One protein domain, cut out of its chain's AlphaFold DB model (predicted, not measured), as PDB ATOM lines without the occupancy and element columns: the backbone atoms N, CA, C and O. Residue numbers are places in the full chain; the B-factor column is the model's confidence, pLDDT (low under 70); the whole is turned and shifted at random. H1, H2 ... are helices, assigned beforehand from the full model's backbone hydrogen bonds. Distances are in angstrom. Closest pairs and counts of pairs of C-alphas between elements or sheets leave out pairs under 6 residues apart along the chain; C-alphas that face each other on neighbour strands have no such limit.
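What this domain is: This is residues 131 to 174 and 213 to 342 of the 343 residues of an uncharacterized protein of Acetobacter oryzoeni (UniProt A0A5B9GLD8). One long helix, H1, runs along an elongated, loosely built model; the helical hairpin H3 and H4 packs beside part of it through H3, and H9 crosses H4 and meets H1 near its beginning. Toward the other end of H1, the shorter helices H2, H5, H6, H7 and H8 make a loose, sparsely connected end, while residues 238 to 245, at the hairpin's turn, stick out. The printed part has 174 residues with nine named helices, H1 to H9 in order, and no named strand; its class is all helix. It is loose, with a radius of gyration of the C-alphas of 20.0 A and spans of 65 by 35 by 24 A.

Where its parts are: H1, residues 132 to 158, is 39.9 A long and begins at C-alpha 132 (126.397, 161.280, 34.246). H3, residues 218 to 237, is 28.7 A long, and H4, residues 244 to 266, is 33.0 A long, beginning at C-alpha 244 (115.367, 160.364, 14.439). H9, residues 326 to 340, is 21.5 A long and ends at C-alpha 340 (112.254, 177.398, 25.326). The shorter helices are H2, residues 160 to 171; H5, 268 to 274; H6, 277 to 289; H7, 301 to 307; and H8, 313 to 319.

How they stand to each other: H1 and H3 touch at a shallow tilt of 15 degrees, opposite ways; their closest C-alphas, Phe 145 and Arg 220, are 5.3 A apart. H3 and H4 form a helical hairpin at 32 degrees, with closest C-alphas of Ser 226 and Gly 257 at 3.9 A. H4 touches H9 with residues 255 to 262 alone, at a steep tilt of 50 degrees; the closest C-alphas, Val 258 and Leu 332, are 6.1 A apart. H1 touches H9 with residues 134 to 138 alone; the closest C-alphas, Ser 137 and Asn 328, are 5.9 A apart. H1 and H4 are apart. H1 and H5 are near each other. H2 is close to but not clearly touching H1, with the C-alphas of Arg 156 and Phe 163 at 5.6 A, and H6, with those of Ile 162 and Ser 287 at 7.3 A. H7 and H8 are close but not clearly touching, with the C-alphas of Lys 305 and Ile 315 at 7.2 A. Every O i to N i+4 pair is within hydrogen-bond range in H2, H3, H4, H5, H6 and H8; the counts are 20 of 23 in H1, 10 of 11 in H9 and 1 of 3 in H7, where 2 of 4 O i to N i+3 pairs are.

The domain as a whole: The C-alphas farthest apart, Ser 241 and Ser 291, are 67.1 A apart. Residues 175 to 212 are not printed, and C-alphas 174 and 213 are 11.2 A apart across the cut. The link from H6 to H7 is long. The mean pLDDT of the printed part is 79.7; residues 213 to 217, 297 to 327 and 341 to 342 are under 70.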
ATOM      1  N   THR A 131     125.075 165.442  31.906       93.19
ATOM      2  CA  THR A 131     126.210 164.566  32.224       93.19
ATOM      3  C   THR A 131     125.795 163.404  33.141       93.19
ATOM      4  O   THR A 131     124.721 163.429  33.744       93.19
ATOM      5  N   GLU A 132     126.647 162.382  33.293       92.19
ATOM      6  CA  GLU A 132     126.397 161.280  34.246       92.19
ATOM      7  C   GLU A 132     126.230 161.809  35.686       92.19
ATOM      8  O   GLU A 132     125.332 161.375  36.406       92.19
ATOM      9  N   ASP A 133     127.018 162.816  36.078       90.38
ATOM     10  CA  ASP A 133     126.879 163.477  37.381       90.38
ATOM     11  C   ASP A 133     125.540 164.209  37.514       90.38
ATOM     12  O   ASP A 133     124.881 164.111  38.549       90.38
ATOM     13  N   SER A 134     125.087 164.885  36.455       90.12
ATOM     14  CA  SER A 134     123.781 165.551  36.443       90.12
ATOM     15  C   SER A 134     122.633 164.551  36.570       90.12
ATOM     16  O   SER A 134     121.703 164.770  37.345       90.12
ATOM     17  N   ILE A 135     122.721 163.408  35.885       92.56
ATOM     18  CA  ILE A 135     121.763 162.303  36.024       92.56
ATOM     19  C   ILE A 135     121.769 161.746  37.444       92.56
ATOM     20  O   ILE A 135     120.704 161.549  38.030       92.56
ATOM     21  N   LYS A 136     122.946 161.516  38.031       91.00
ATOM     22  CA  LYS A 136     123.070 161.060  39.421       91.00
ATOM     23  C   LYS A 136     122.418 162.050  40.390       91.00
ATOM     24  O   LYS A 136     121.677 161.625  41.277       91.00
ATOM     25  N   SER A 137     122.631 163.348  40.186       88.12
ATOM     26  CA  SER A 137     122.004 164.420  40.964       88.12
ATOM     27  C   SER A 137     120.480 164.438  40.820       88.12
ATOM     28  O   SER A 137     119.779 164.509  41.827       88.12
ATOM     29  N   ILE A 138     119.948 164.286  39.603       90.25
ATOM     30  CA  ILE A 138     118.497 164.188  39.361       90.25
ATOM     31  C   ILE A 138     117.918 162.929  40.024       90.25
ATOM     32  O   ILE A 138     116.868 162.980  40.660       90.25
ATOM     33  N   ARG A 139     118.605 161.784  39.929       91.88
ATOM     34  CA  ARG A 139     118.175 160.528  40.567       91.88
ATOM     35  C   ARG A 139     118.167 160.617  42.087       91.88
ATOM     36  O   ARG A 139     117.314 159.982  42.705       91.88
ATOM     37  N   ALA A 140     119.056 161.407  42.690       88.69
ATOM     38  CA  ALA A 140     119.064 161.638  44.133       88.69
ATOM     39  C   ALA A 140     117.749 162.263  44.631       88.69
ATOM     40  O   ALA A 140     117.357 162.036  45.775       88.69
ATOM     41  N   PHE A 141     116.996 162.951  43.762       87.62
ATOM     42  CA  PHE A 141     115.662 163.439  44.106       87.62
ATOM     43  C   PHE A 141     114.668 162.325  44.436       87.62
ATOM     44  O   PHE A 141     113.725 162.576  45.177       87.62
ATOM     45  N   ARG A 142     114.869 161.089  43.955       89.81
ATOM     46  CA  ARG A 142     114.025 159.949  44.357       89.81
ATOM     47  C   ARG A 142     114.028 159.761  45.871       89.81
ATOM     48  O   ARG A 142     112.970 159.535  46.446       89.81
ATOM     49  N   VAL A 143     115.203 159.879  46.495       87.31
ATOM     50  CA  VAL A 143     115.357 159.754  47.949       87.31
ATOM     51  C   VAL A 143     114.613 160.893  48.636       87.31
ATOM     52  O   VAL A 143     113.719 160.629  49.429       87.31
ATOM     53  N   TYR A 144     114.860 162.134  48.212       85.12
ATOM     54  CA  TYR A 144     114.178 163.314  48.746       85.12
ATOM     55  C   TYR A 144     112.643 163.214  48.683       85.12
ATOM     56  O   TYR A 144     111.947 163.417  49.674       85.12
ATOM     57  N   PHE A 145     112.084 162.871  47.518       86.12
ATOM     58  CA  PHE A 145     110.635 162.738  47.368       86.12
ATOM     59  C   PHE A 145     110.077 161.525  48.127       86.12
ATOM     60  O   PHE A 145     108.915 161.550  48.529       86.12
ATOM     61  N   SER A 146     110.880 160.476  48.330       86.44
ATOM     62  CA  SER A 146     110.513 159.343  49.182       86.44
ATOM     63  C   SER A 146     110.466 159.733  50.657       86.44
ATOM     64  O   SER A 146     109.567 159.280  51.359       86.44
ATOM     65  N   GLU A 147     111.396 160.567  51.118       84.88
ATOM     66  CA  GLU A 147     111.411 161.097  52.485       84.88
ATOM     67  C   GLU A 147     110.200 162.001  52.721       84.88
ATOM     68  O   GLU A 147     109.443 161.748  53.650       84.88
ATOM     69  N   ILE A 148     109.906 162.948  51.817       83.25
ATOM     70  CA  ILE A 148     108.672 163.754  51.899       83.25
ATOM     71  C   ILE A 148     107.426 162.869  51.989       83.25
ATOM     72  O   ILE A 148     106.552 163.118  52.814       83.25
ATOM     73  N   ASP A 149     107.310 161.854  51.130       85.25
ATOM     74  CA  ASP A 149     106.149 160.958  51.137       85.25
ATOM     75  C   ASP A 149     106.033 160.188  52.459       85.25
ATOM     76  O   ASP A 149     104.925 160.017  52.967       85.25
ATOM     77  N   ALA A 150     107.159 159.758  53.038       84.69
ATOM     78  CA  ALA A 150     107.186 159.127  54.353       84.69
ATOM     79  C   ALA A 150     106.701 160.092  55.446       84.69
ATOM     80  O   ALA A 150     105.837 159.713  56.235       84.69
ATOM     81  N   GLU A 151     107.149 161.348  55.431       82.44
ATOM     82  CA  GLU A 151     106.717 162.351  56.410       82.44
ATOM     83  C   GLU A 151     105.227 162.694  56.295       82.44
ATOM     84  O   GLU A 151     104.511 162.773  57.296       82.44
ATOM     85  N   ILE A 152     104.707 162.824  55.069       83.94
ATOM     86  CA  ILE A 152     103.268 163.027  54.847       83.94
ATOM     87  C   ILE A 152     102.469 161.838  55.400       83.94
ATOM     88  O   ILE A 152     101.420 162.042  56.017       83.94
ATOM     89  N   ARG A 153     102.944 160.600  55.197       84.88
ATOM     90  CA  ARG A 153     102.292 159.397  55.740       84.88
ATOM     91  C   ARG A 153     102.298 159.394  57.261       84.88
ATOM     92  O   ARG A 153     101.246 159.141  57.832       84.88
ATOM     93  N   LEU A 154     103.422 159.722  57.898       84.25
ATOM     94  CA  LEU A 154     103.513 159.787  59.358       84.25
ATOM     95  C   LEU A 154     102.493 160.772  59.937       84.25
ATOM     96  O   LEU A 154     101.757 160.411  60.852       84.25
ATOM     97  N   ILE A 155     102.359 161.972  59.360       82.69
ATOM     98  CA  ILE A 155     101.334 162.936  59.797       82.69
ATOM     99  C   ILE A 155      99.926 162.400  59.553       82.69
ATOM    100  O   ILE A 155      99.078 162.476  60.438       82.69
ATOM    101  N   ARG A 156      99.654 161.868  58.359       86.75
ATOM    102  CA  ARG A 156      98.334 161.319  58.032       86.75
ATOM    103  C   ARG A 156      97.933 160.221  59.011       86.75
ATOM    104  O   ARG A 156      96.787 160.194  59.444       86.75
ATOM    105  N   ASP A 157      98.856 159.326  59.326       85.50
ATOM    106  CA  ASP A 157      98.600 158.182  60.189       85.50
ATOM    107  C   ASP A 157      98.502 158.624  61.664       85.50
ATOM    108  O   ASP A 157      97.734 158.037  62.423       85.50
ATOM    109  N   PHE A 158      99.186 159.712  62.045       81.25
ATOM    110  CA  PHE A 158      99.083 160.343  63.366       81.25
ATOM    111  C   PHE A 158      97.753 161.087  63.583       81.25
ATOM    112  O   PHE A 158      97.182 161.002  64.664       81.25
ATOM    113  N   ILE A 159      97.237 161.805  62.576       83.31
ATOM    114  CA  ILE A 159      96.004 162.616  62.680       83.31
ATOM    115  C   ILE A 159      94.982 162.294  61.571       83.31
ATOM    116  O   ILE A 159      94.569 163.185  60.818       83.31
ATOM    117  N   PRO A 160      94.502 161.042  61.456       87.38
ATOM    118  CA  PRO A 160      93.789 160.558  60.271       87.38
ATOM    119  C   PRO A 160      92.473 161.291  59.990       87.38
ATOM    120  O   PRO A 160      92.175 161.611  58.838       87.38
ATOM    121  N   LYS A 161      91.686 161.612  61.027       88.88
ATOM    122  CA  LYS A 161      90.410 162.340  60.867       88.88
ATOM    123  C   LYS A 161      90.622 163.773  60.388       88.88
ATOM    124  O   LYS A 161      89.922 164.244  59.496       88.88
ATOM    125  N   ILE A 162      91.613 164.443  60.967       88.50
ATOM    126  CA  ILE A 162      91.953 165.828  60.643       88.50
ATOM    127  C   ILE A 162      92.531 165.881  59.233       88.50
ATOM    128  O   ILE A 162      92.072 166.673  58.417       88.50
ATOM    129  N   PHE A 163      93.457 164.978  58.908       88.81
ATOM    130  CA  PHE A 163      94.015 164.864  57.566       88.81
ATOM    131  C   PHE A 163      92.927 164.569  56.523       88.81
ATOM    132  O   PHE A 163      92.920 165.177  55.457       88.81
ATOM    133  N   SER A 164      91.949 163.712  56.836       90.31
ATOM    134  CA  SER A 164      90.792 163.480  55.962       90.31
ATOM    135  C   SER A 164      89.990 164.760  55.698       90.31
ATOM    136  O   SER A 164      89.551 164.976  54.566       90.31
ATOM    137  N   GLU A 165      89.798 165.619  56.702       91.00
ATOM    138  CA  GLU A 165      89.102 166.899  56.518       91.00
ATOM    139  C   GLU A 165      89.946 167.891  55.702       91.00
ATOM    140  O   GLU A 165      89.408 168.576  54.832       91.00
ATOM    141  N   ILE A 166      91.273 167.901  55.892       89.94
ATOM    142  CA  ILE A 166      92.212 168.665  55.053       89.94
ATOM    143  C   ILE A 166      92.055 168.256  53.588       89.94
ATOM    144  O   ILE A 166      91.812 169.109  52.738       89.94
ATOM    145  N   ILE A 167      92.120 166.956  53.286       89.44
ATOM    146  CA  ILE A 167      91.965 166.439  51.919       89.44
ATOM    147  C   ILE A 167      90.596 166.800  51.341       89.44
ATOM    148  O   ILE A 167      90.504 167.241  50.194       89.44
ATOM    149  N   LYS A 168      89.530 166.664  52.133       90.06
ATOM    150  CA  LYS A 168      88.172 167.029  51.721       90.06
ATOM    151  C   LYS A 168      88.066 168.515  51.377       90.06
ATOM    152  O   LYS A 168      87.510 168.839  50.328       90.06
ATOM    153  N   ASN A 169      88.624 169.406  52.190       88.94
ATOM    154  CA  ASN A 169      88.615 170.844  51.917       88.94
ATOM    155  C   ASN A 169      89.469 171.192  50.693       88.94
ATOM    156  O   ASN A 169      88.974 171.854  49.777       88.94
ATOM    157  N   VAL A 170      90.686 170.654  50.600       87.00
ATOM    158  CA  VAL A 170      91.583 170.858  49.452       87.00
ATOM    159  C   VAL A 170      90.934 170.384  48.149       87.00
ATOM    160  O   VAL A 170      90.962 171.106  47.157       87.00
ATOM    161  N   SER A 171      90.253 169.230  48.150       85.69
ATOM    162  CA  SER A 171      89.543 168.709  46.967       85.69
ATOM    163  C   SER A 171      88.411 169.619  46.469       85.69
ATOM    164  O   SER A 171      88.017 169.544  45.308       85.69
ATOM    165  N   ARG A 172      87.905 170.505  47.336       88.62
ATOM    166  CA  ARG A 172      86.889 171.523  47.027       88.62
ATOM    167  C   ARG A 172      87.502 172.884  46.674       88.62
ATOM    168  O   ARG A 172      86.768 173.860  46.559       88.62
ATOM    169  N   GLY A 173      88.830 172.973  46.559       88.12
ATOM    170  CA  GLY A 173      89.558 174.228  46.364       88.12
ATOM    171  C   GLY A 173      89.651 175.101  47.620       88.12
ATOM    172  O   GLY A 173      90.024 176.269  47.521       88.12
ATOM    173  N   LYS A 174      89.317 174.563  48.801       89.88
ATOM    174  CA  LYS A 174      89.409 175.267  50.086       89.88
ATOM    175  C   LYS A 174      90.712 174.901  50.787       89.88
ATOM    176  O   LYS A 174      90.831 173.841  51.394       89.88
ATOM    177  N   ASP A 213      98.432 170.985  45.801       68.50
ATOM    178  CA  ASP A 213      98.051 169.567  45.779       68.50
ATOM    179  C   ASP A 213      99.070 168.645  46.471       68.50
ATOM    180  O   ASP A 213      99.064 167.437  46.240       68.50
ATOM    181  N   ILE A 214      99.986 169.193  47.275       69.44
ATOM    182  CA  ILE A 214     101.039 168.436  47.969       69.44
ATOM    183  C   ILE A 214     100.456 167.365  48.896       69.44
ATOM    184  O   ILE A 214     101.099 166.359  49.161       69.44
ATOM    185  N   TYR A 215      99.214 167.564  49.338       68.56
ATOM    186  CA  TYR A 215      98.457 166.652  50.193       68.56
ATOM    187  C   TYR A 215      97.974 165.403  49.462       68.56
ATOM    188  O   TYR A 215      97.624 164.399  50.081       68.56
ATOM    189  N   LEU A 216      97.928 165.458  48.132       65.56
ATOM    190  CA  LEU A 216      97.510 164.337  47.316       65.56
ATOM    191  C   LEU A 216      98.731 163.448  47.074       65.56
ATOM    192  O   LEU A 216      99.758 163.919  46.590       65.56
ATOM    193  N   TYR A 217      98.566 162.143  47.322       63.28
ATOM    194  CA  TYR A 217      99.503 161.009  47.142       63.28
ATOM    195  C   TYR A 217     100.230 160.935  45.768       63.28
ATOM    196  O   TYR A 217     100.948 159.992  45.447       63.28
ATOM    197  N   SER A 218     100.029 161.923  44.901       76.94
ATOM    198  CA  SER A 218     100.613 162.047  43.575       76.94
ATOM    199  C   SER A 218     102.030 162.632  43.552       76.94
ATOM    200  O   SER A 218     102.698 162.453  42.539       76.94
ATOM    201  N   PHE A 219     102.512 163.297  44.611       81.06
ATOM    202  CA  PHE A 219     103.770 164.062  44.555       81.06
ATOM    203  C   PHE A 219     104.991 163.181  44.233       81.06
ATOM    204  O   PHE A 219     105.630 163.369  43.196       81.06
ATOM    205  N   ARG A 220     105.241 162.138  45.038       88.06
ATOM    206  CA  ARG A 220     106.315 161.159  44.794       88.06
ATOM    207  C   ARG A 220     106.149 160.433  43.464       88.06
ATOM    208  O   ARG A 220     107.097 160.342  42.693       88.06
ATOM    209  N   ARG A 221     104.945 159.936  43.166       90.56
ATOM    210  CA  ARG A 221     104.685 159.180  41.929       90.56
ATOM    211  C   ARG A 221     104.932 160.027  40.678       90.56
ATOM    212  O   ARG A 221     105.440 159.515  39.683       90.56
ATOM    213  N   ARG A 222     104.572 161.315  40.717       91.81
ATOM    214  CA  ARG A 222     104.872 162.270  39.643       91.81
ATOM    215  C   ARG A 222     106.373 162.470  39.513       91.81
ATOM    216  O   ARG A 222     106.873 162.332  38.406       91.81
ATOM    217  N   ALA A 223     107.083 162.700  40.618       91.81
ATOM    218  CA  ALA A 223     108.534 162.828  40.590       91.81
ATOM    219  C   ALA A 223     109.222 161.576  40.024       91.81
ATOM    220  O   ALA A 223     110.046 161.688  39.122       91.81
ATOM    221  N   GLU A 224     108.850 160.380  40.487       94.12
ATOM    222  CA  GLU A 224     109.398 159.111  39.994       94.12
ATOM    223  C   GLU A 224     109.150 158.928  38.496       94.12
ATOM    224  O   GLU A 224     110.078 158.584  37.762       94.12
ATOM    225  N   LYS A 225     107.925 159.209  38.031       95.81
ATOM    226  CA  LYS A 225     107.589 159.181  36.604       95.81
ATOM    227  C   LYS A 225     108.459 160.162  35.820       95.81
ATOM    228  O   LYS A 225     109.014 159.785  34.793       95.81
ATOM    229  N   SER A 226     108.602 161.394  36.297       95.88
ATOM    230  CA  SER A 226     109.406 162.421  35.633       95.88
ATOM    231  C   SER A 226     110.886 162.053  35.570       95.88
ATOM    232  O   SER A 226     111.491 162.175  34.510       95.88
ATOM    233  N   ILE A 227     111.455 161.526  36.656       95.94
ATOM    234  CA  ILE A 227     112.841 161.034  36.685       95.94
ATOM    235  C   ILE A 227     113.002 159.837  35.738       95.94
ATOM    236  O   ILE A 227     114.004 159.757  35.038       95.94
ATOM    237  N   SER A 228     112.013 158.939  35.653       97.00
ATOM    238  CA  SER A 228     112.029 157.832  34.685       97.00
ATOM    239  C   SER A 228     112.077 158.331  33.240       97.00
ATOM    240  O   SER A 228     112.842 157.798  32.451       97.00
ATOM    241  N   LEU A 229     111.325 159.381  32.892       97.19
ATOM    242  CA  LEU A 229     111.370 159.961  31.543       97.19
ATOM    243  C   LEU A 229     112.755 160.541  31.198       97.19
ATOM    244  O   LEU A 229     113.177 160.490  30.042       97.19
ATOM    245  N   ILE A 230     113.459 161.084  32.195       96.12
ATOM    246  CA  ILE A 230     114.834 161.585  32.052       96.12
ATOM    247  C   ILE A 230     115.816 160.413  31.898       96.12
ATOM    248  O   ILE A 230     116.694 160.456  31.035       96.12
ATOM    249  N   ASP A 231     115.642 159.347  32.684       96.00
ATOM    250  CA  ASP A 231     116.428 158.111  32.578       96.00
ATOM    251  C   ASP A 231     116.258 157.439  31.208       96.00
ATOM    252  O   ASP A 231     117.244 157.005  30.606       96.00
ATOM    253  N   ASP A 232     115.029 157.401  30.688       96.06
ATOM    254  CA  ASP A 232     114.719 156.863  29.364       96.06
ATOM    255  C   ASP A 232     115.456 157.649  28.277       96.06
ATOM    256  O   ASP A 232     116.100 157.054  27.413       96.06
ATOM    257  N   TYR A 233     115.424 158.987  28.341       95.94
ATOM    258  CA  TYR A 233     116.207 159.826  27.431       95.94
ATOM    259  C   TYR A 233     117.693 159.473  27.492       95.94
ATOM    260  O   TYR A 233     118.313 159.234  26.456       95.94
ATOM    261  N   TYR A 234     118.255 159.416  28.700       94.94
ATOM    262  CA  TYR A 234     119.676 159.154  28.894       94.94
ATOM    263  C   TYR A 234     120.095 157.788  28.342       94.94
ATOM    264  O   TYR A 234     121.138 157.660  27.704       94.94
ATOM    265  N   THR A 235     119.241 156.785  28.533       95.19
ATOM    266  CA  THR A 235     119.440 155.423  28.030       95.19
ATOM    267  C   THR A 235     119.417 155.399  26.508       95.19
ATOM    268  O   THR A 235     120.349 154.884  25.893       95.19
ATOM    269  N   VAL A 236     118.408 156.025  25.896       95.19
ATOM    270  CA  VAL A 236     118.291 156.113  24.436       95.19
ATOM    271  C   VAL A 236     119.509 156.805  23.832       95.19
ATOM    272  O   VAL A 236     120.029 156.329  22.832       95.19
ATOM    273  N   MET A 237     120.007 157.891  24.434       93.44
ATOM    274  CA  MET A 237     121.141 158.644  23.880       93.44
ATOM    275  C   MET A 237     122.486 157.913  23.934       93.44
ATOM    276  O   MET A 237     123.397 158.313  23.204       93.44
ATOM    277  N   LYS A 238     122.607 156.857  24.749       92.81
ATOM    278  CA  LYS A 238     123.794 155.988  24.816       92.81
ATOM    279  C   LYS A 238     123.805 154.876  23.763       92.81
ATOM    280  O   LYS A 238     124.801 154.170  23.651       92.81
ATOM    281  N   GLU A 239     122.728 154.690  23.004       93.12
ATOM    282  CA  GLU A 239     122.702 153.681  21.946       93.12
ATOM    283  C   GLU A 239     123.624 154.079  20.782       93.12
ATOM    284  O   GLU A 239     123.641 155.233  20.351       93.12
ATOM    285  N   ASN A 240     124.358 153.104  20.231       85.31
ATOM    286  CA  ASN A 240     125.300 153.322  19.122       85.31
ATOM    287  C   ASN A 240     124.621 153.845  17.845       85.31
ATOM    288  O   ASN A 240     125.248 154.533  17.048       85.31
ATOM    289  N   SER A 241     123.344 153.509  17.640       88.88
ATOM    290  CA  SER A 241     122.546 153.988  16.512       88.88
ATOM    291  C   SER A 241     121.127 154.281  16.986       88.88
ATOM    292  O   SER A 241     120.478 153.421  17.577       88.88
ATOM    293  N   ILE A 242     120.656 155.508  16.759       91.25
ATOM    294  CA  ILE A 242     119.351 155.983  17.234       91.25
ATOM    295  C   ILE A 242     118.608 156.571  16.044       91.25
ATOM    296  O   ILE A 242     119.108 157.471  15.372       91.25
ATOM    297  N   SER A 243     117.385 156.107  15.801       92.12
ATOM    298  CA  SER A 243     116.541 156.710  14.772       92.12
ATOM    299  C   SER A 243     116.079 158.116  15.177       92.12
ATOM    300  O   SER A 243     115.856 158.412  16.353       92.12
ATOM    301  N   ILE A 244     115.851 158.992  14.194       89.12
ATOM    302  CA  ILE A 244     115.367 160.364  14.439       89.12
ATOM    303  C   ILE A 244     114.035 160.359  15.200       89.12
ATOM    304  O   ILE A 244     113.816 161.190  16.080       89.12
ATOM    305  N   SER A 245     113.130 159.430  14.878       91.31
ATOM    306  CA  SER A 245     111.837 159.310  15.558       91.31
ATOM    307  C   SER A 245     112.016 158.976  17.039       91.31
ATOM    308  O   SER A 245     111.438 159.653  17.891       91.31
ATOM    309  N   LYS A 246     112.883 158.006  17.356       94.69
ATOM    310  CA  LYS A 246     113.220 157.630  18.732       94.69
ATOM    311  C   LYS A 246     113.892 158.783  19.480       94.69
ATOM    312  O   LYS A 246     113.512 159.072  20.612       94.69
ATOM    313  N   MET A 247     114.792 159.515  18.821       93.38
ATOM    314  CA  MET A 247     115.432 160.713  19.378       93.38
ATOM    315  C   MET A 247     114.416 161.817  19.703       93.38
ATOM    316  O   MET A 247     114.446 162.382  20.795       93.38
ATOM    317  N   LYS A 248     113.470 162.099  18.797       90.56
ATOM    318  CA  LYS A 248     112.401 163.090  19.020       90.56
ATOM    319  C   LYS A 248     111.499 162.706  20.195       90.56
ATOM    320  O   LYS A 248     111.165 163.571  21.003       90.56
ATOM    321  N   ILE A 249     111.121 161.429  20.302       94.75
ATOM    322  CA  ILE A 249     110.323 160.918  21.427       94.75
ATOM    323  C   ILE A 249     111.098 161.070  22.738       94.75
ATOM    324  O   ILE A 249     110.556 161.609  23.699       94.75
ATOM    325  N   ALA A 250     112.372 160.677  22.761       95.25
ATOM    326  CA  ALA A 250     113.228 160.826  23.931       95.25
ATOM    327  C   ALA A 250     113.343 162.298  24.367       95.25
ATOM    328  O   ALA A 250     113.150 162.599  25.541       95.25
ATOM    329  N   ILE A 251     113.589 163.231  23.439       93.38
ATOM    330  CA  ILE A 251     113.661 164.676  23.740       93.38
ATOM    331  C   ILE A 251     112.326 165.191  24.299       93.38
ATOM    332  O   ILE A 251     112.310 165.976  25.246       93.38
ATOM    333  N   LYS A 252     111.191 164.748  23.744       94.19
ATOM    334  CA  LYS A 252     109.862 165.111  24.254       94.19
ATOM    335  C   LYS A 252     109.643 164.594  25.679       94.19
ATOM    336  O   LYS A 252     109.121 165.331  26.518       94.19
ATOM    337  N   ASN A 253     110.036 163.351  25.948       95.44
ATOM    338  CA  ASN A 253     109.953 162.744  27.273       95.44
ATOM    339  C   ASN A 253     110.830 163.499  28.274       95.44
ATOM    340  O   ASN A 253     110.340 163.849  29.344       95.44
ATOM    341  N   LEU A 254     112.066 163.832  27.893       95.38
ATOM    342  CA  LEU A 254     112.963 164.659  28.695       95.38
ATOM    343  C   LEU A 254     112.320 166.005  29.045       95.38
ATOM    344  O   LEU A 254     112.242 166.337  30.220       95.38
ATOM    345  N   ASN A 255     111.805 166.743  28.057       94.50
ATOM    346  CA  ASN A 255     111.149 168.033  28.297       94.50
ATOM    347  C   ASN A 255     109.945 167.893  29.246       94.50
ATOM    348  O   ASN A 255     109.791 168.663  30.189       94.50
ATOM    349  N   THR A 256     109.131 166.851  29.050       95.56
ATOM    350  CA  THR A 256     107.996 166.548  29.937       95.56
ATOM    351  C   THR A 256     108.469 166.267  31.366       95.56
ATOM    352  O   THR A 256     107.920 166.823  32.314       95.56
ATOM    353  N   GLY A 257     109.500 165.434  31.536       95.62
ATOM    354  CA  GLY A 257     110.062 165.102  32.845       95.62
ATOM    355  C   GLY A 257     110.680 166.313  33.549       95.62
ATOM    356  O   GLY A 257     110.403 166.540  34.724       95.62
ATOM    357  N   VAL A 258     111.463 167.123  32.831       94.75
ATOM    358  CA  VAL A 258     112.083 168.350  33.356       94.75
ATOM    359  C   VAL A 258     111.023 169.363  33.780       94.75
ATOM    360  O   VAL A 258     111.065 169.835  34.915       94.75
ATOM    361  N   GLY A 259     110.044 169.655  32.917       93.75
ATOM    362  CA  GLY A 259     108.973 170.603  33.226       93.75
ATOM    363  C   GLY A 259     108.154 170.183  34.449       93.75
ATOM    364  O   GLY A 259     107.937 170.982  35.357       93.75
ATOM    365  N   GLU A 260     107.772 168.908  34.527       93.38
ATOM    366  CA  GLU A 260     107.055 168.373  35.690       93.38
ATOM    367  C   GLU A 260     107.891 168.431  36.971       93.38
ATOM    368  O   GLU A 260     107.355 168.773  38.023       93.38
ATOM    369  N   LEU A 261     109.195 168.128  36.913       92.56
ATOM    370  CA  LEU A 261     110.059 168.288  38.082       92.56
ATOM    371  C   LEU A 261     110.096 169.748  38.530       92.56
ATOM    372  O   LEU A 261     109.852 169.995  39.706       92.56
ATOM    373  N   ILE A 262     110.330 170.707  37.630       92.06
ATOM    374  CA  ILE A 262     110.349 172.143  37.967       92.06
ATOM    375  C   ILE A 262     109.051 172.565  38.666       92.06
ATOM    376  O   ILE A 262     109.091 173.251  39.688       92.06
ATOM    377  N   GLU A 263     107.896 172.121  38.170       90.94
ATOM    378  CA  GLU A 263     106.607 172.402  38.811       90.94
ATOM    379  C   GLU A 263     106.484 171.772  40.208       90.94
ATOM    380  O   GLU A 263     105.923 172.387  41.115       90.94
ATOM    381  N   LEU A 264     107.035 170.574  40.427       89.00
ATOM    382  CA  LEU A 264     107.108 169.970  41.761       89.00
ATOM    383  C   LEU A 264     108.058 170.754  42.681       89.00
ATOM    384  O   LEU A 264     107.726 170.984  43.843       89.00
ATOM    385  N   PHE A 265     109.191 171.229  42.160       86.50
ATOM    386  CA  PHE A 265     110.163 172.045  42.893       86.50
ATOM    387  C   PHE A 265     109.573 173.373  43.366       86.50
ATOM    388  O   PHE A 265     109.763 173.752  44.521       86.50
ATOM    389  N   LYS A 266     108.769 174.039  42.531       87.00
ATOM    390  CA  LYS A 266     108.027 175.252  42.921       87.00
ATOM    391  C   LYS A 266     107.077 175.021  44.101       87.00
ATOM    392  O   LYS A 266     106.735 175.970  44.801       87.00
ATOM    393  N   LYS A 267     106.658 173.773  44.346       86.38
ATOM    394  CA  LYS A 267     105.795 173.399  45.476       86.38
ATOM    395  C   LYS A 267     106.575 173.046  46.748       86.38
ATOM    396  O   LYS A 267     105.949 172.937  47.796       86.38
ATOM    397  N   ILE A 268     107.903 172.910  46.715       83.00
ATOM    398  CA  ILE A 268     108.701 172.575  47.911       83.00
ATOM    399  C   ILE A 268     108.509 173.577  49.060       83.00
ATOM    400  O   ILE A 268     108.282 173.119  50.180       83.00
ATOM    401  N   PRO A 269     108.507 174.908  48.839       83.88
ATOM    402  CA  PRO A 269     108.246 175.857  49.921       83.88
ATOM    403  C   PRO A 269     106.882 175.640  50.590       83.88
ATOM    404  O   PRO A 269     106.752 175.801  51.799       83.88
ATOM    405  N   ASN A 270     105.877 175.205  49.826       85.00
ATOM    406  CA  ASN A 270     104.556 174.869  50.357       85.00
ATOM    407  C   ASN A 270     104.592 173.593  51.204       85.00
ATOM    408  O   ASN A 270     103.941 173.535  52.245       85.00
ATOM    409  N   VAL A 271     105.375 172.592  50.792       82.69
ATOM    410  CA  VAL A 271     105.622 171.380  51.588       82.69
ATOM    411  C   VAL A 271     106.297 171.743  52.908       82.69
ATOM    412  O   VAL A 271     105.801 171.386  53.972       82.69
ATOM    413  N   GLN A 272     107.369 172.531  52.857       80.81
ATOM    414  CA  GLN A 272     108.066 173.018  54.049       80.81
ATOM    415  C   GLN A 272     107.143 173.843  54.955       80.81
ATOM    416  O   GLN A 272     107.139 173.664  56.171       80.81
ATOM    417  N   HIS A 273     106.316 174.717  54.375       83.31
ATOM    418  CA  HIS A 273     105.354 175.508  55.132       83.31
ATOM    419  C   HIS A 273     104.292 174.629  55.801       83.31
ATOM    420  O   HIS A 273     103.950 174.867  56.959       83.31
ATOM    421  N   PHE A 274     103.821 173.578  55.129       84.31
ATOM    422  CA  PHE A 274     102.902 172.616  55.727       84.31
ATOM    423  C   PHE A 274     103.514 171.893  56.934       84.31
ATOM    424  O   PHE A 274     102.857 171.753  57.964       84.31
ATOM    425  N   PHE A 275     104.781 171.499  56.846       79.44
ATOM    426  CA  PHE A 275     105.495 170.874  57.962       79.44
ATOM    427  C   PHE A 275     105.959 171.866  59.039       79.44
ATOM    428  O   PHE A 275     106.499 171.460  60.066       79.44
ATOM    429  N   SER A 276     105.749 173.170  58.843       81.38
ATOM    430  CA  SER A 276     106.193 174.172  59.805       81.38
ATOM    431  C   SER A 276     105.435 174.072  61.132       81.38
ATOM    432  O   SER A 276     104.234 173.788  61.178       81.38
ATOM    433  N   PHE A 277     106.125 174.407  62.226       79.62
ATOM    434  CA  PHE A 277     105.527 174.489  63.561       79.62
ATOM    435  C   PHE A 277     104.269 175.368  63.581       79.62
ATOM    436  O   PHE A 277     103.270 175.007  64.194       79.62
ATOM    437  N   HIS A 278     104.300 176.503  62.876       82.62
ATOM    438  CA  HIS A 278     103.160 177.413  62.796       82.62
ATOM    439  C   HIS A 278     101.931 176.738  62.173       82.62
ATOM    440  O   HIS A 278     100.829 176.849  62.709       82.62
ATOM    441  N   ASN A 279     102.126 175.991  61.082       85.06
ATOM    442  CA  ASN A 279     101.040 175.275  60.423       85.06
ATOM    443  C   ASN A 279     100.474 174.160  61.316       85.06
ATOM    444  O   ASN A 279      99.258 174.062  61.479       85.06
ATOM    445  N   MET A 280     101.337 173.384  61.976       83.56
ATOM    446  CA  MET A 280     100.902 172.344  62.916       83.56
ATOM    447  C   MET A 280     100.165 172.929  64.131       83.56
ATOM    448  O   MET A 280      99.137 172.391  64.545       83.56
ATOM    449  N   ALA A 281     100.618 174.066  64.666       82.31
ATOM    450  CA  ALA A 281      99.940 174.782  65.746       82.31
ATOM    451  C   ALA A 281      98.528 175.240  65.349       82.31
ATOM    452  O   ALA A 281      97.587 175.089  66.132       82.31
ATOM    453  N   GLY A 282      98.364 175.745  64.124       86.06
ATOM    454  CA  GLY A 282      97.061 176.121  63.579       86.06
ATOM    455  C   GLY A 282      96.110 174.931  63.427       86.06
ATOM    456  O   GLY A 282      94.956 175.011  63.851       86.06
ATOM    457  N   ILE A 283      96.608 173.802  62.909       87.38
ATOM    458  CA  ILE A 283      95.845 172.546  62.803       87.38
ATOM    459  C   ILE A 283      95.356 172.085  64.183       87.38
ATOM    460  O   ILE A 283      94.182 171.758  64.350       87.38
ATOM    461  N   THR A 284      96.236 172.103  65.180       83.06
ATOM    462  CA  THR A 284      95.906 171.704  66.553       83.06
ATOM    463  C   THR A 284      94.906 172.637  67.212       83.06
ATOM    464  O   THR A 284      93.952 172.184  67.839       83.06
ATOM    465  N   LYS A 285      95.066 173.953  67.042       85.06
ATOM    466  CA  LYS A 285      94.087 174.919  67.548       85.06
ATOM    467  C   LYS A 285      92.708 174.661  66.943       85.06
ATOM    468  O   LYS A 285      91.716 174.668  67.663       85.06
ATOM    469  N   TRP A 286      92.643 174.408  65.635       90.38
ATOM    470  CA  TRP A 286      91.387 174.057  64.982       90.38
ATOM    471  C   TRP A 286      90.795 172.760  65.545       90.38
ATOM    472  O   TRP A 286      89.611 172.738  65.879       90.38
ATOM    473  N   SER A 287      91.600 171.705  65.727       87.44
ATOM    474  CA  SER A 287      91.090 170.423  66.230       87.44
ATOM    475  C   SER A 287      90.544 170.514  67.656       87.44
ATOM    476  O   SER A 287      89.544 169.873  67.967       87.44
ATOM    477  N   GLN A 288      91.119 171.375  68.499       84.50
ATOM    478  CA  GLN A 288      90.618 171.650  69.850       84.50
ATOM    479  C   GLN A 288      89.264 172.378  69.864       84.50
ATOM    480  O   GLN A 288      88.514 172.249  70.834       84.50
ATOM    481  N   MET A 289      88.945 173.136  68.811       85.94
ATOM    482  CA  MET A 289      87.700 173.908  68.697       85.94
ATOM    483  C   MET A 289      86.557 173.116  68.044       85.94
ATOM    484  O   MET A 289      85.398 173.506  68.177       85.94
ATOM    485  N   VAL A 290      86.847 171.999  67.370       87.25
ATOM    486  CA  VAL A 290      85.829 171.145  66.742       87.25
ATOM    487  C   VAL A 290      85.446 170.005  67.684       87.25
ATOM    488  O   VAL A 290      86.237 169.105  67.950       87.25
ATOM    489  N   SER A 291      84.192 169.998  68.142       78.12
ATOM    490  CA  SER A 291      83.678 169.047  69.145       78.12
ATOM    491  C   SER A 291      83.819 167.565  68.771       78.12
ATOM    492  O   SER A 291      83.954 166.729  69.659       78.12
ATOM    493  N   ASN A 292      83.813 167.241  67.474       79.06
ATOM    494  CA  ASN A 292      83.898 165.871  66.953       79.06
ATOM    495  C   ASN A 292      85.300 165.479  66.452       79.06
ATOM    496  O   ASN A 292      85.457 164.417  65.842       79.06
ATOM    497  N   MET A 293      86.305 166.329  66.661       80.81
ATOM    498  CA  MET A 293      87.683 166.044  66.269       80.81
ATOM    499  C   MET A 293      88.496 165.537  67.454       80.81
ATOM    500  O   MET A 293      88.202 165.801  68.618       80.81
ATOM    501  N   GLU A 294      89.527 164.764  67.135       72.62
ATOM    502  CA  GLU A 294      90.511 164.343  68.119       72.62
ATOM    503  C   GLU A 294      91.272 165.570  68.623       72.62
ATOM    504  O   GLU A 294      91.794 166.361  67.832       72.62
ATOM    505  N   LYS A 295      91.301 165.752  69.945       76.19
ATOM    506  CA  LYS A 295      92.058 166.840  70.556       76.19
ATOM    507  C   LYS A 295      93.535 166.503  70.438       76.19
ATOM    508  O   LYS A 295      94.001 165.556  71.062       76.19
ATOM    509  N   ILE A 296      94.252 167.290  69.646       70.94
ATOM    510  CA  ILE A 296      95.709 167.219  69.608       70.94
ATOM    511  C   ILE A 296      96.232 168.111  70.735       70.94
ATOM    512  O   ILE A 296      95.791 169.252  70.896       70.94
ATOM    513  N   GLU A 297      97.186 167.612  71.509       63.47
ATOM    514  CA  GLU A 297      98.003 168.448  72.383       63.47
ATOM    515  C   GLU A 297      99.360 168.652  71.713       63.47
ATOM    516  O   GLU A 297     100.121 167.709  71.509       63.47
ATOM    517  N   LEU A 298      99.655 169.894  71.326       59.16
ATOM    518  CA  LEU A 298     101.011 170.292  70.968       59.16
ATOM    519  C   LEU A 298     101.624 170.966  72.183       59.16
ATOM    520  O   LEU A 298     101.262 172.090  72.532       59.16
ATOM    521  N   SER A 299     102.564 170.287  72.825       50.44
ATOM    522  CA  SER A 299     103.409 170.930  73.824       50.44
ATOM    523  C   SER A 299     104.388 171.913  73.141       50.44
ATOM    524  O   SER A 299     104.520 171.895  71.918       50.44
ATOM    525  N   PRO A 300     105.081 172.808  73.872       47.88
ATOM    526  CA  PRO A 300     106.035 173.763  73.290       47.88
ATOM    527  C   PRO A 300     107.125 173.077  72.438       47.88
ATOM    528  O   PRO A 300     107.301 171.865  72.564       47.88
ATOM    529  N   PRO A 301     107.921 173.809  71.630       47.25
ATOM    530  CA  PRO A 301     108.906 173.231  70.698       47.25
ATOM    531  C   PRO A 301     109.843 172.172  71.311       47.25
ATOM    532  O   PRO A 301     110.233 171.221  70.642       47.25
ATOM    533  N   ASN A 302     110.129 172.274  72.613       39.06
ATOM    534  CA  ASN A 302     110.989 171.342  73.352       39.06
ATOM    535  C   ASN A 302     110.258 170.088  73.887       39.06
ATOM    536  O   ASN A 302     110.889 169.224  74.481       39.06
ATOM    537  N   GLN A 303     108.938 169.984  73.715       39.03
ATOM    538  CA  GLN A 303     108.093 168.865  74.157       39.03
ATOM    539  C   GLN A 303     107.216 168.267  73.043       39.03
ATOM    540  O   GLN A 303     106.699 167.169  73.227       39.03
ATOM    541  N   ILE A 304     107.140 168.884  71.858       41.09
ATOM    542  CA  ILE A 304     106.838 168.138  70.620       41.09
ATOM    543  C   ILE A 304     107.828 166.964  70.460       41.09
ATOM    544  O   ILE A 304     107.431 165.871  70.065       41.09
ATOM    545  N   LYS A 305     109.071 167.151  70.932       35.94
ATOM    546  CA  LYS A 305     110.088 166.108  71.140       35.94
ATOM    547  C   LYS A 305     109.614 164.906  71.979       35.94
ATOM    548  O   LYS A 305     110.100 163.800  71.800       35.94
ATOM    549  N   LYS A 306     108.637 165.093  72.873       36.09
ATOM    550  CA  LYS A 306     108.207 164.078  73.848       36.09
ATOM    551  C   LYS A 306     106.879 163.392  73.510       36.09
ATOM    552  O   LYS A 306     106.610 162.326  74.041       36.09
ATOM    553  N   ILE A 307     106.048 163.969  72.644       40.16
ATOM    554  CA  ILE A 307     104.779 163.342  72.214       40.16
ATOM    555  C   ILE A 307     105.021 162.335  71.073       40.16
ATOM    556  O   ILE A 307     104.229 161.419  70.874       40.16
ATOM    557  N   ILE A 308     106.190 162.409  70.427       42.12
ATOM    558  CA  ILE A 308     106.752 161.359  69.560       42.12
ATOM    559  C   ILE A 308     107.959 160.709  70.271       42.12
ATOM    560  O   ILE A 308     109.024 160.503  69.700       42.12
ATOM    561  N   SER A 309     107.825 160.396  71.566       38.75
ATOM    562  CA  SER A 309     108.885 159.752  72.363       38.75
ATOM    563  C   SER A 309     109.018 158.245  72.113       38.75
ATOM    564  O   SER A 309     109.169 157.464  73.054       38.75
ATOM    565  N   SER A 310     108.988 157.823  70.854       40.88
ATOM    566  CA  SER A 310     109.746 156.635  70.457       40.88
ATOM    567  C   SER A 310     110.869 156.946  69.469       40.88
ATOM    568  O   SER A 310     111.652 156.045  69.210       40.88
ATOM    569  N   ASP A 311     110.997 158.181  68.961       44.12
ATOM    570  CA  ASP A 311     112.188 158.608  68.214       44.12
ATOM    571  C   ASP A 311     112.217 160.147  68.078       44.12
ATOM    572  O   ASP A 311     111.650 160.712  67.137       44.12
ATOM    573  N   GLU A 312     112.881 160.846  69.012       39.84
ATOM    574  CA  GLU A 312     113.169 162.299  68.925       39.84
ATOM    575  C   GLU A 312     113.858 162.682  67.598       39.84
ATOM    576  O   GLU A 312     113.687 163.796  67.101       39.84
ATOM    577  N   ASP A 313     114.542 161.721  66.978       49.06
ATOM    578  CA  ASP A 313     115.146 161.807  65.652       49.06
ATOM    579  C   ASP A 313     114.137 162.102  64.526       49.06
ATOM    580  O   ASP A 313     114.504 162.687  63.511       49.06
ATOM    581  N   THR A 314     112.862 161.725  64.668       41.81
ATOM    582  CA  THR A 314     111.896 161.792  63.557       41.81
ATOM    583  C   THR A 314     111.453 163.223  63.263       41.81
ATOM    584  O   THR A 314     111.365 163.601  62.106       41.81
ATOM    585  N   ILE A 315     111.243 164.076  64.274       39.56
ATOM    586  CA  ILE A 315     110.806 165.468  64.039       39.56
ATOM    587  C   ILE A 315     111.965 166.380  63.635       39.56
ATOM    588  O   ILE A 315     111.774 167.256  62.790       39.56
ATOM    589  N   GLU A 316     113.171 166.175  64.174       42.09
ATOM    590  CA  GLU A 316     114.353 166.861  63.635       42.09
ATOM    591  C   GLU A 316     114.586 166.463  62.165       42.09
ATOM    592  O   GLU A 316     114.904 167.339  61.366       42.09
ATOM    593  N   ARG A 317     114.290 165.216  61.755       46.91
ATOM    594  CA  ARG A 317     114.251 164.812  60.332       46.91
ATOM    595  C   ARG A 317     113.104 165.465  59.537       46.91
ATOM    596  O   ARG A 317     113.366 165.954  58.442       46.91
ATOM    597  N   VAL A 318     111.885 165.568  60.085       39.91
ATOM    598  CA  VAL A 318     110.734 166.244  59.432       39.91
ATOM    599  C   VAL A 318     111.044 167.717  59.133       39.91
ATOM    600  O   VAL A 318     110.701 168.238  58.071       39.91
ATOM    601  N   ILE A 319     111.677 168.412  60.084       43.22
ATOM    602  CA  ILE A 319     111.993 169.845  59.977       43.22
ATOM    603  C   ILE A 319     113.253 170.063  59.125       43.22
ATOM    604  O   ILE A 319     113.343 171.060  58.401       43.22
ATOM    605  N   HIS A 320     114.194 169.118  59.140       50.44
ATOM    606  CA  HIS A 320     115.356 169.096  58.257       50.44
ATOM    607  C   HIS A 320     115.100 168.241  57.018       50.44
ATOM    608  O   HIS A 320     115.846 167.303  56.734       50.44
ATOM    609  N   LEU A 321     114.092 168.621  56.222       54.94
ATOM    610  CA  LEU A 321     114.041 168.176  54.829       54.94
ATOM    611  C   LEU A 321     115.420 168.436  54.206       54.94
ATOM    612  O   LEU A 321     115.883 169.584  54.280       54.94
ATOM    613  N   PRO A 322     116.088 167.417  53.628       54.12
ATOM    614  CA  PRO A 322     117.427 167.594  53.101       54.12
ATOM    615  C   PRO A 322     117.412 168.780  52.154       54.12
ATOM    616  O   PRO A 322     116.575 168.853  51.247       54.12
ATOM    617  N   SER A 323     118.303 169.743  52.389       57.41
ATOM    618  CA  SER A 323     118.429 170.858  51.469       57.41
ATOM    619  C   SER A 323     118.816 170.271  50.124       57.41
ATOM    620  O   SER A 323     119.862 169.635  49.955       57.41
ATOM    621  N   ILE A 324     117.927 170.432  49.150       58.84
ATOM    622  CA  ILE A 324     118.296 170.113  47.791       58.84
ATOM    623  C   ILE A 324     119.399 171.087  47.433       58.84
ATOM    624  O   ILE A 324     119.204 172.302  47.465       58.84
ATOM    625  N   LYS A 325     120.583 170.535  47.160       60.62
ATOM    626  CA  LYS A 325     121.731 171.336  46.761       60.62
ATOM    627  C   LYS A 325     121.311 172.199  45.579       60.62
ATOM    628  O   LYS A 325     120.772 171.681  44.604       60.62
ATOM    629  N   GLU A 326     121.608 173.488  45.666       60.41
ATOM    630  CA  GLU A 326     121.306 174.499  44.648       60.41
ATOM    631  C   GLU A 326     121.735 174.056  43.236       60.41
ATOM    632  O   GLU A 326     120.996 174.221  42.268       60.41
ATOM    633  N   ILE A 327     122.869 173.351  43.143       57.78
ATOM    634  CA  ILE A 327     123.391 172.735  41.911       57.78
ATOM    635  C   ILE A 327     122.348 171.846  41.214       57.78
ATOM    636  O   ILE A 327     122.235 171.868  39.990       57.78
ATOM    637  N   ASN A 328     121.558 171.083  41.971       72.50
ATOM    638  CA  ASN A 328     120.588 170.163  41.392       72.50
ATOM    639  C   ASN A 328     119.375 170.906  40.800       72.50
ATOM    640  O   ASN A 328     118.740 170.392  39.882       72.50
ATOM    641  N   HIS A 329     119.057 172.107  41.299       77.12
ATOM    642  CA  HIS A 329     118.013 172.956  40.717       77.12
ATOM    643  C   HIS A 329     118.485 173.595  39.410       77.12
ATOM    644  O   HIS A 329     117.737 173.590  38.434       77.12
ATOM    645  N   ASN A 330     119.726 174.087  39.369       85.56
ATOM    646  CA  ASN A 330     120.268 174.789  38.203       85.56
ATOM    647  C   ASN A 330     120.256 173.912  36.944       85.56
ATOM    648  O   ASN A 330     119.835 174.381  35.893       85.56
ATOM    649  N   ILE A 331     120.569 172.616  37.070       88.12
ATOM    650  CA  ILE A 331     120.501 171.662  35.948       88.12
ATOM    651  C   ILE A 331     119.107 171.641  35.300       88.12
ATOM    652  O   ILE A 331     118.994 171.593  34.076       88.12
ATOM    653  N   LEU A 332     118.029 171.670  36.094       88.62
ATOM    654  CA  LEU A 332     116.670 171.633  35.549       88.62
ATOM    655  C   LEU A 332     116.319 172.927  34.809       88.62
ATOM    656  O   LEU A 332     115.713 172.863  33.740       88.62
ATOM    657  N   TYR A 333     116.720 174.080  35.346       89.44
ATOM    658  CA  TYR A 333     116.504 175.371  34.692       89.44
ATOM    659  C   TYR A 333     117.322 175.499  33.406       89.44
ATOM    660  O   TYR A 333     116.755 175.842  32.372       89.44
ATOM    661  N   ASP A 334     118.594 175.096  33.424       89.75
ATOM    662  CA  ASP A 334     119.445 175.075  32.232       89.75
ATOM    663  C   ASP A 334     118.829 174.206  31.124       89.75
ATOM    664  O   ASP A 334     118.785 174.607  29.959       89.75
ATOM    665  N   LEU A 335     118.297 173.028  31.478       88.50
ATOM    666  CA  LEU A 335     117.581 172.160  30.538       88.50
ATOM    667  C   LEU A 335     116.300 172.823  30.009       88.50
ATOM    668  O   LEU A 335     116.051 172.790  28.803       88.50
ATOM    669  N   SER A 336     115.502 173.439  30.885       90.00
ATOM    670  CA  SER A 336     114.263 174.142  30.523       90.00
ATOM    671  C   SER A 336     114.509 175.301  29.553       90.00
ATOM    672  O   SER A 336     113.786 175.463  28.563       90.00
ATOM    673  N   ASP A 337     115.565 176.076  29.781       88.88
ATOM    674  CA  ASP A 337     115.945 177.186  28.913       88.88
ATOM    675  C   ASP A 337     116.297 176.686  27.511       88.88
ATOM    676  O   ASP A 337     115.849 177.259  26.517       88.88
ATOM    677  N   LYS A 338     117.001 175.550  27.393       86.50
ATOM    678  CA  LYS A 338     117.293 174.947  26.079       86.50
ATOM    679  C   LYS A 338     116.052 174.461  25.334       86.50
ATOM    680  O   LYS A 338     116.094 174.396  24.105       86.50
ATOM    681  N   PHE A 339     114.949 174.163  26.020       82.25
ATOM    682  CA  PHE A 339     113.688 173.821  25.353       82.25
ATOM    683  C   PHE A 339     112.915 175.053  24.867       82.25
ATOM    684  O   PHE A 339     112.234 174.976  23.842       82.25
ATOM    685  N   SER A 340     113.064 176.191  25.546       71.69
ATOM    686  CA  SER A 340     112.254 177.398  25.326       71.69
ATOM    687  C   SER A 340     112.589 178.153  24.030       71.69
ATOM    688  O   SER A 340     111.739 178.849  23.485       71.69
ATOM    689  N   PHE A 341     113.786 177.966  23.467       53.41
ATOM    690  CA  PHE A 341     114.251 178.669  22.258       53.41
ATOM    691  C   PHE A 341     113.791 178.063  20.917       53.41
ATOM    692  O   PHE A 341     114.375 178.364  19.876       53.41
ATOM    693  N   THR A 342     112.776 177.191  20.897       51.97
ATOM    694  CA  THR A 342     112.519 176.367  19.698       51.97
ATOM    695  C   THR A 342     111.057 176.146  19.301       51.97
ATOM    696  O   THR A 342     110.742 175.103  18.715       51.97
TER     697      THR A 342